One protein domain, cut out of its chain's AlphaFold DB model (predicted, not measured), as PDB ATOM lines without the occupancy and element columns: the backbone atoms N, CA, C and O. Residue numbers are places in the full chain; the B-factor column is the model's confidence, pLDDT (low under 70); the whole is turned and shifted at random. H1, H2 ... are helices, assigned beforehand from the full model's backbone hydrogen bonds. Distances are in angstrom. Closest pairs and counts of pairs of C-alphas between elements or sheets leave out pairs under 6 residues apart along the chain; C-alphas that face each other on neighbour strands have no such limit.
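What this domain is: This is residues 12 to 59 of the 232 residues of an uncharacterized protein of viral metagenome (UniProt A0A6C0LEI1). One long helix, H2, has a short helix, H1, packed beside its first part as a small head; the chain folds back between them, and residues 43 to 59 stick out as an arm that makes the length. The printed part has 48 residues with two named helices, H1 then H2, and no named strand: all helix. It is loose, with a radius of gyration of the C-alphas of 13.7 A and spans of 42 by 17 by 16 A.

Where its parts are: Find C-alpha 12 at (13.021, -40.343, 29.421); from there H1 runs through residues 12 to 20. Next find C-alpha 31 at (9.341, -32.121, 32.213), where H2, residues 31 to 58, begins; it runs 40.6 A to C-alpha 58 at (-28.775, -44.646, 25.796).

How they stand to each other: Look at Leu 14 and Leu 34: their C-alphas, the closest of H1 and H2, are 6.8 A apart. The helices touch, H2 with residues 34 to 38 alone. They run the same way at a shallow tilt of 34 degrees, only just short of steep. In H1 and H2 every O i to N i+4 pair is within hydrogen-bond range.

The domain as a whole: The C-alphas of Lys 28 and Glu 58, the two farthest apart, are 42.8 A from each other. The printed part has no cut, and the link from H1 to H2 is short, 10 residues. Look for pLDDT under 70 at residue 49 and residues 52 to 59.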
ATOM      1  N   LYS A  12      12.900 -39.240  30.395       89.81
ATOM      2  CA  LYS A  12      13.021 -40.343  29.421       89.81
ATOM      3  C   LYS A  12      11.799 -41.275  29.432       89.81
ATOM      4  O   LYS A  12      11.330 -41.674  28.370       89.81
ATOM      5  N   ASN A  13      11.250 -41.564  30.613       89.19
ATOM      6  CA  ASN A  13      10.071 -42.420  30.760       89.19
ATOM      7  C   ASN A  13       8.819 -41.715  30.224       89.19
ATOM      8  O   ASN A  13       8.054 -42.325  29.484       89.19
ATOM      9  N   LEU A  14       8.652 -40.419  30.512       90.00
ATOM     10  CA  LEU A  14       7.551 -39.609  29.975       90.00
ATOM     11  C   LEU A  14       7.596 -39.542  28.438       90.00
ATOM     12  O   LEU A  14       6.579 -39.735  27.779       90.00
ATOM     13  N   ILE A  15       8.784 -39.375  27.848       89.62
ATOM     14  CA  ILE A  15       8.980 -39.420  26.389       89.62
ATOM     15  C   ILE A  15       8.588 -40.785  25.802       89.62
ATOM     16  O   ILE A  15       7.935 -40.845  24.759       89.62
ATOM     17  N   ASN A  16       8.946 -41.891  26.461       88.81
ATOM     18  CA  ASN A  16       8.534 -43.223  26.016       88.81
ATOM     19  C   ASN A  16       7.009 -43.387  26.060       88.81
ATOM     20  O   ASN A  16       6.424 -43.911  25.112       88.81
ATOM     21  N   VAL A  17       6.353 -42.872  27.102       86.12
ATOM     22  CA  VAL A  17       4.886 -42.846  27.198       86.12
ATOM     23  C   VAL A  17       4.271 -42.040  26.046       86.12
ATOM     24  O   VAL A  17       3.294 -42.489  25.448       86.12
ATOM     25  N   MET A  18       4.857 -40.901  25.664       85.88
ATOM     26  CA  MET A  18       4.406 -40.127  24.497       85.88
ATOM     27  C   MET A  18       4.518 -40.918  23.189       85.88
ATOM     28  O   MET A  18       3.588 -40.901  22.383       85.88
ATOM     29  N   LYS A  19       5.630 -41.642  22.990       86.56
ATOM     30  CA  LYS A  19       5.846 -42.501  21.811       86.56
ATOM     31  C   LYS A  19       4.803 -43.607  21.717       86.56
ATOM     32  O   LYS A  19       4.206 -43.777  20.656       86.56
ATOM     33  N   ILE A  20       4.562 -44.315  22.821       85.19
ATOM     34  CA  ILE A  20       3.573 -45.400  22.896       85.19
ATOM     35  C   ILE A  20       2.177 -44.871  22.544       85.19
ATOM     36  O   ILE A  20       1.476 -45.464  21.728       85.19
ATOM     37  N   ASN A  21       1.807 -43.707  23.086       78.56
ATOM     38  CA  ASN A  21       0.516 -43.069  22.820       78.56
ATOM     39  C   ASN A  21       0.468 -42.283  21.495       78.56
ATOM     40  O   ASN A  21      -0.552 -41.669  21.192       78.56
ATOM     41  N   LYS A  22       1.547 -42.287  20.697       86.75
ATOM     42  CA  LYS A  22       1.665 -41.567  19.416       86.75
ATOM     43  C   LYS A  22       1.357 -40.060  19.509       86.75
ATOM     44  O   LYS A  22       0.912 -39.459  18.529       86.75
ATOM     45  N   ILE A  23       1.619 -39.440  20.660       84.31
ATOM     46  CA  ILE A  23       1.471 -37.991  20.864       84.31
ATOM     47  C   ILE A  23       2.599 -37.287  20.096       84.31
ATOM     48  O   ILE A  23       3.728 -37.770  20.085       84.31
ATOM     49  N   LYS A  24       2.313 -36.184  19.396       86.75
ATOM     50  CA  LYS A  24       3.298 -35.443  18.578       86.75
ATOM     51  C   LYS A  24       3.775 -34.174  19.296       86.75
ATOM     52  O   LYS A  24       3.163 -33.751  20.264       86.75
ATOM     53  N   TYR A  25       4.861 -33.576  18.799       85.81
ATOM     54  CA  TYR A  25       5.395 -32.274  19.248       85.81
ATOM     55  C   TYR A  25       5.916 -32.206  20.694       85.81
ATOM     56  O   TYR A  25       6.031 -31.128  21.262       85.81
ATOM     57  N   TYR A  26       6.315 -33.337  21.279       87.94
ATOM     58  CA  TYR A  26       6.812 -33.387  22.660       87.94
ATOM     59  C   TYR A  26       8.341 -33.230  22.798       87.94
ATOM     60  O   TYR A  26       8.854 -33.178  23.913       87.94
ATOM     61  N   SER A  27       9.101 -33.203  21.696       83.62
ATOM     62  CA  SER A  27      10.574 -33.300  21.724       83.62
ATOM     63  C   SER A  27      11.268 -32.117  22.404       83.62
ATOM     64  O   SER A  27      12.312 -32.309  23.022       83.62
ATOM     65  N   LYS A  28      10.684 -30.917  22.308       88.81
ATOM     66  CA  LYS A  28      11.222 -29.679  22.892       88.81
ATOM     67  C   LYS A  28      10.659 -29.354  24.279       88.81
ATOM     68  O   LYS A  28      11.135 -28.418  24.906       88.81
ATOM     69  N   LEU A  29       9.679 -30.121  24.760       90.38
ATOM     70  CA  LEU A  29       8.976 -29.802  25.998       90.38
ATOM     71  C   LEU A  29       9.840 -30.065  27.236       90.38
ATOM     72  O   LEU A  29      10.664 -30.999  27.294       90.38
ATOM     73  N   ASN A  30       9.642 -29.235  28.253       90.75
ATOM     74  CA  ASN A  30      10.199 -29.449  29.579       90.75
ATOM     75  C   ASN A  30       9.423 -30.560  30.320       90.75
ATOM     76  O   ASN A  30       8.443 -31.118  29.831       90.75
ATOM     77  N   LYS A  31       9.915 -30.974  31.490       89.88
ATOM     78  CA  LYS A  31       9.341 -32.121  32.213       89.88
ATOM     79  C   LYS A  31       7.895 -31.875  32.664       89.88
ATOM     80  O   LYS A  31       7.094 -32.801  32.584       89.88
ATOM     81  N   ASN A  32       7.580 -30.664  33.115       90.56
ATOM     82  CA  ASN A  32       6.250 -30.319  33.615       90.56
ATOM     83  C   ASN A  32       5.248 -30.244  32.456       90.56
ATOM     84  O   ASN A  32       4.218 -30.904  32.503       90.56
ATOM     85  N   GLU A  33       5.629 -29.604  31.350       90.31
ATOM     86  CA  GLU A  33       4.845 -29.561  30.110       90.31
ATOM     87  C   GLU A  33       4.554 -30.961  29.552       90.31
ATOM     88  O   GLU A  33       3.462 -31.228  29.054       90.31
ATOM     89  N   LEU A  34       5.515 -31.889  29.646       89.44
ATOM     90  CA  LEU A  34       5.295 -33.285  29.261       89.44
ATOM     91  C   LEU A  34       4.239 -33.960  30.141       89.44
ATOM     92  O   LEU A  34       3.415 -34.709  29.624       89.44
ATOM     93  N   ILE A  35       4.280 -33.726  31.454       90.38
ATOM     94  CA  ILE A  35       3.311 -34.285  32.402       90.38
ATOM     95  C   ILE A  35       1.918 -33.732  32.101       90.38
ATOM     96  O   ILE A  35       0.979 -34.516  31.951       90.38
ATOM     97  N   ASP A  36       1.803 -32.417  31.929       90.56
ATOM     98  CA  ASP A  36       0.539 -31.746  31.628       90.56
ATOM     99  C   ASP A  36      -0.045 -32.238  30.310       90.56
ATOM    100  O   ASP A  36      -1.221 -32.597  30.245       90.56
ATOM    101  N   LEU A  37       0.778 -32.367  29.268       89.69
ATOM    102  CA  LEU A  37       0.336 -32.882  27.978       89.69
ATOM    103  C   LEU A  37      -0.123 -34.350  28.065       89.69
ATOM    104  O   LEU A  37      -1.145 -34.706  27.477       89.69
ATOM    105  N   ILE A  38       0.576 -35.216  28.810       87.25
ATOM    106  CA  ILE A  38       0.142 -36.616  28.997       87.25
ATOM    107  C   ILE A  38      -1.179 -36.661  29.758       87.25
ATOM    108  O   ILE A  38      -2.101 -37.362  29.336       87.25
ATOM    109  N   ASN A  39      -1.274 -35.926  30.865       88.31
ATOM    110  CA  ASN A  39      -2.438 -35.931  31.740       88.31
ATOM    111  C   ASN A  39      -3.664 -35.353  31.036       88.31
ATOM    112  O   ASN A  39      -4.711 -35.991  31.047       88.31
ATOM    113  N   THR A  40      -3.536 -34.222  30.344       87.06
ATOM    114  CA  THR A  40      -4.624 -33.641  29.539       87.06
ATOM    115  C   THR A  40      -5.080 -34.600  28.446       87.06
ATOM    116  O   THR A  40      -6.275 -34.870  28.331       87.06
ATOM    117  N   THR A  41      -4.152 -35.209  27.703       85.81
ATOM    118  CA  THR A  41      -4.500 -36.183  26.658       85.81
ATOM    119  C   THR A  41      -5.221 -37.402  27.245       85.81
ATOM    120  O   THR A  41      -6.243 -37.838  26.716       85.81
ATOM    121  N   LYS A  42      -4.734 -37.941  28.370       81.88
ATOM    122  CA  LYS A  42      -5.360 -39.064  29.089       81.88
ATOM    123  C   LYS A  42      -6.749 -38.701  29.611       81.88
ATOM    124  O   LYS A  42      -7.667 -39.501  29.452       81.88
ATOM    125  N   SER A  43      -6.915 -37.508  30.176       79.75
ATOM    126  CA  SER A  43      -8.198 -36.990  30.651       79.75
ATOM    127  C   SER A  43      -9.193 -36.832  29.507       79.75
ATOM    128  O   SER A  43     -10.322 -37.295  29.629       79.75
ATOM    129  N   ILE A  44      -8.774 -36.285  28.363       81.81
ATOM    130  CA  ILE A  44      -9.616 -36.178  27.163       81.81
ATOM    131  C   ILE A  44     -10.059 -37.565  26.699       81.81
ATOM    132  O   ILE A  44     -11.249 -37.783  26.493       81.81
ATOM    133  N   ILE A  45      -9.135 -38.525  26.581       79.62
ATOM    134  CA  ILE A  45      -9.464 -39.904  26.187       79.62
ATOM    135  C   ILE A  45     -10.450 -40.528  27.178       79.62
ATOM    136  O   ILE A  45     -11.407 -41.185  26.772       79.62
ATOM    137  N   PHE A  46     -10.239 -40.319  28.477       75.06
ATOM    138  CA  PHE A  46     -11.101 -40.854  29.522       75.06
ATOM    139  C   PHE A  46     -12.508 -40.248  29.470       75.06
ATOM    140  O   PHE A  46     -13.482 -40.999  29.424       75.06
ATOM    141  N   ILE A  47     -12.621 -38.921  29.377       73.62
ATOM    142  CA  ILE A  47     -13.893 -38.204  29.212       73.62
ATOM    143  C   ILE A  47     -14.603 -38.678  27.945       73.62
ATOM    144  O   ILE A  47     -15.770 -39.054  28.003       73.62
ATOM    145  N   GLN A  48     -13.892 -38.755  26.817       73.62
ATOM    146  CA  GLN A  48     -14.438 -39.287  25.570       73.62
ATOM    147  C   GLN A  48     -14.922 -40.727  25.736       73.62
ATOM    148  O   GLN A  48     -15.978 -41.067  25.217       73.62
ATOM    149  N   SER A  49     -14.199 -41.576  26.470       69.94
ATOM    150  CA  SER A  49     -14.618 -42.958  26.721       69.94
ATOM    151  C   SER A  49     -15.885 -43.040  27.575       69.94
ATOM    152  O   SER A  49     -16.752 -43.858  27.284       69.94
ATOM    153  N   ILE A  50     -16.027 -42.179  28.589       72.12
ATOM    154  CA  ILE A  50     -17.220 -42.119  29.443       72.12
ATOM    155  C   ILE A  50     -18.408 -41.581  28.660       72.12
ATOM    156  O   ILE A  50     -19.473 -42.184  28.708       72.12
ATOM    157  N   LEU A  51     -18.226 -40.487  27.918       71.12
ATOM    158  CA  LEU A  51     -19.269 -39.922  27.070       71.12
ATOM    159  C   LEU A  51     -19.724 -40.944  26.033       71.12
ATOM    160  O   LEU A  51     -20.914 -41.199  25.921       71.12
ATOM    161  N   ARG A  52     -18.788 -41.622  25.359       63.00
ATOM    162  CA  ARG A  52     -19.108 -42.706  24.420       63.00
ATOM    163  C   ARG A  52     -19.816 -43.877  25.095       63.00
ATOM    164  O   ARG A  52     -20.696 -44.451  24.477       63.00
ATOM    165  N   LYS A  53     -19.468 -44.224  26.339       60.28
ATOM    166  CA  LYS A  53     -20.155 -45.278  27.104       60.28
ATOM    167  C   LYS A  53     -21.567 -44.878  27.534       60.28
ATOM    168  O   LYS A  53     -22.466 -45.712  27.488       60.28
ATOM    169  N   LYS A  54     -21.769 -43.626  27.953       60.38
ATOM    170  CA  LYS A  54     -23.101 -43.086  28.258       60.38
ATOM    171  C   LYS A  54     -23.971 -43.071  27.004       60.38
ATOM    172  O   LYS A  54     -25.038 -43.667  27.026       60.38
ATOM    173  N   LEU A  55     -23.438 -42.548  25.899       55.94
ATOM    174  CA  LEU A  55     -24.085 -42.620  24.590       55.94
ATOM    175  C   LEU A  55     -24.373 -44.085  24.201       55.94
ATOM    176  O   LEU A  55     -25.494 -44.425  23.867       55.94
ATOM    177  N   SER A  56     -23.430 -45.017  24.365       51.03
ATOM    178  CA  SER A  56     -23.676 -46.432  24.030       51.03
ATOM    179  C   SER A  56     -24.785 -47.104  24.843       51.03
ATOM    180  O   SER A  56     -25.389 -48.044  24.349       51.03
ATOM    181  N   LYS A  57     -25.048 -46.648  26.076       52.97
ATOM    182  CA  LYS A  57     -26.119 -47.188  26.926       52.97
ATOM    183  C   LYS A  57     -27.488 -46.584  26.617       52.97
ATOM    184  O   LYS A  57     -28.489 -47.259  26.812       52.97
ATOM    185  N   GLU A  58     -27.531 -45.328  26.181       52.09
ATOM    186  CA  GLU A  58     -28.775 -44.646  25.796       52.09
ATOM    187  C   GLU A  58     -29.199 -44.976  24.354       52.09
ATOM    188  O   GLU A  58     -30.382 -44.916  24.033       52.09
ATOM    189  N   PHE A  59     -28.252 -45.381  23.503       52.97
ATOM    190  CA  PHE A  59     -28.443 -45.560  22.064       52.97
ATOM    191  C   PHE A  59     -28.075 -46.977  21.586       52.97
ATOM    192  O   PHE A  59     -27.257 -47.122  20.680       52.97
TER     193      PHE A  59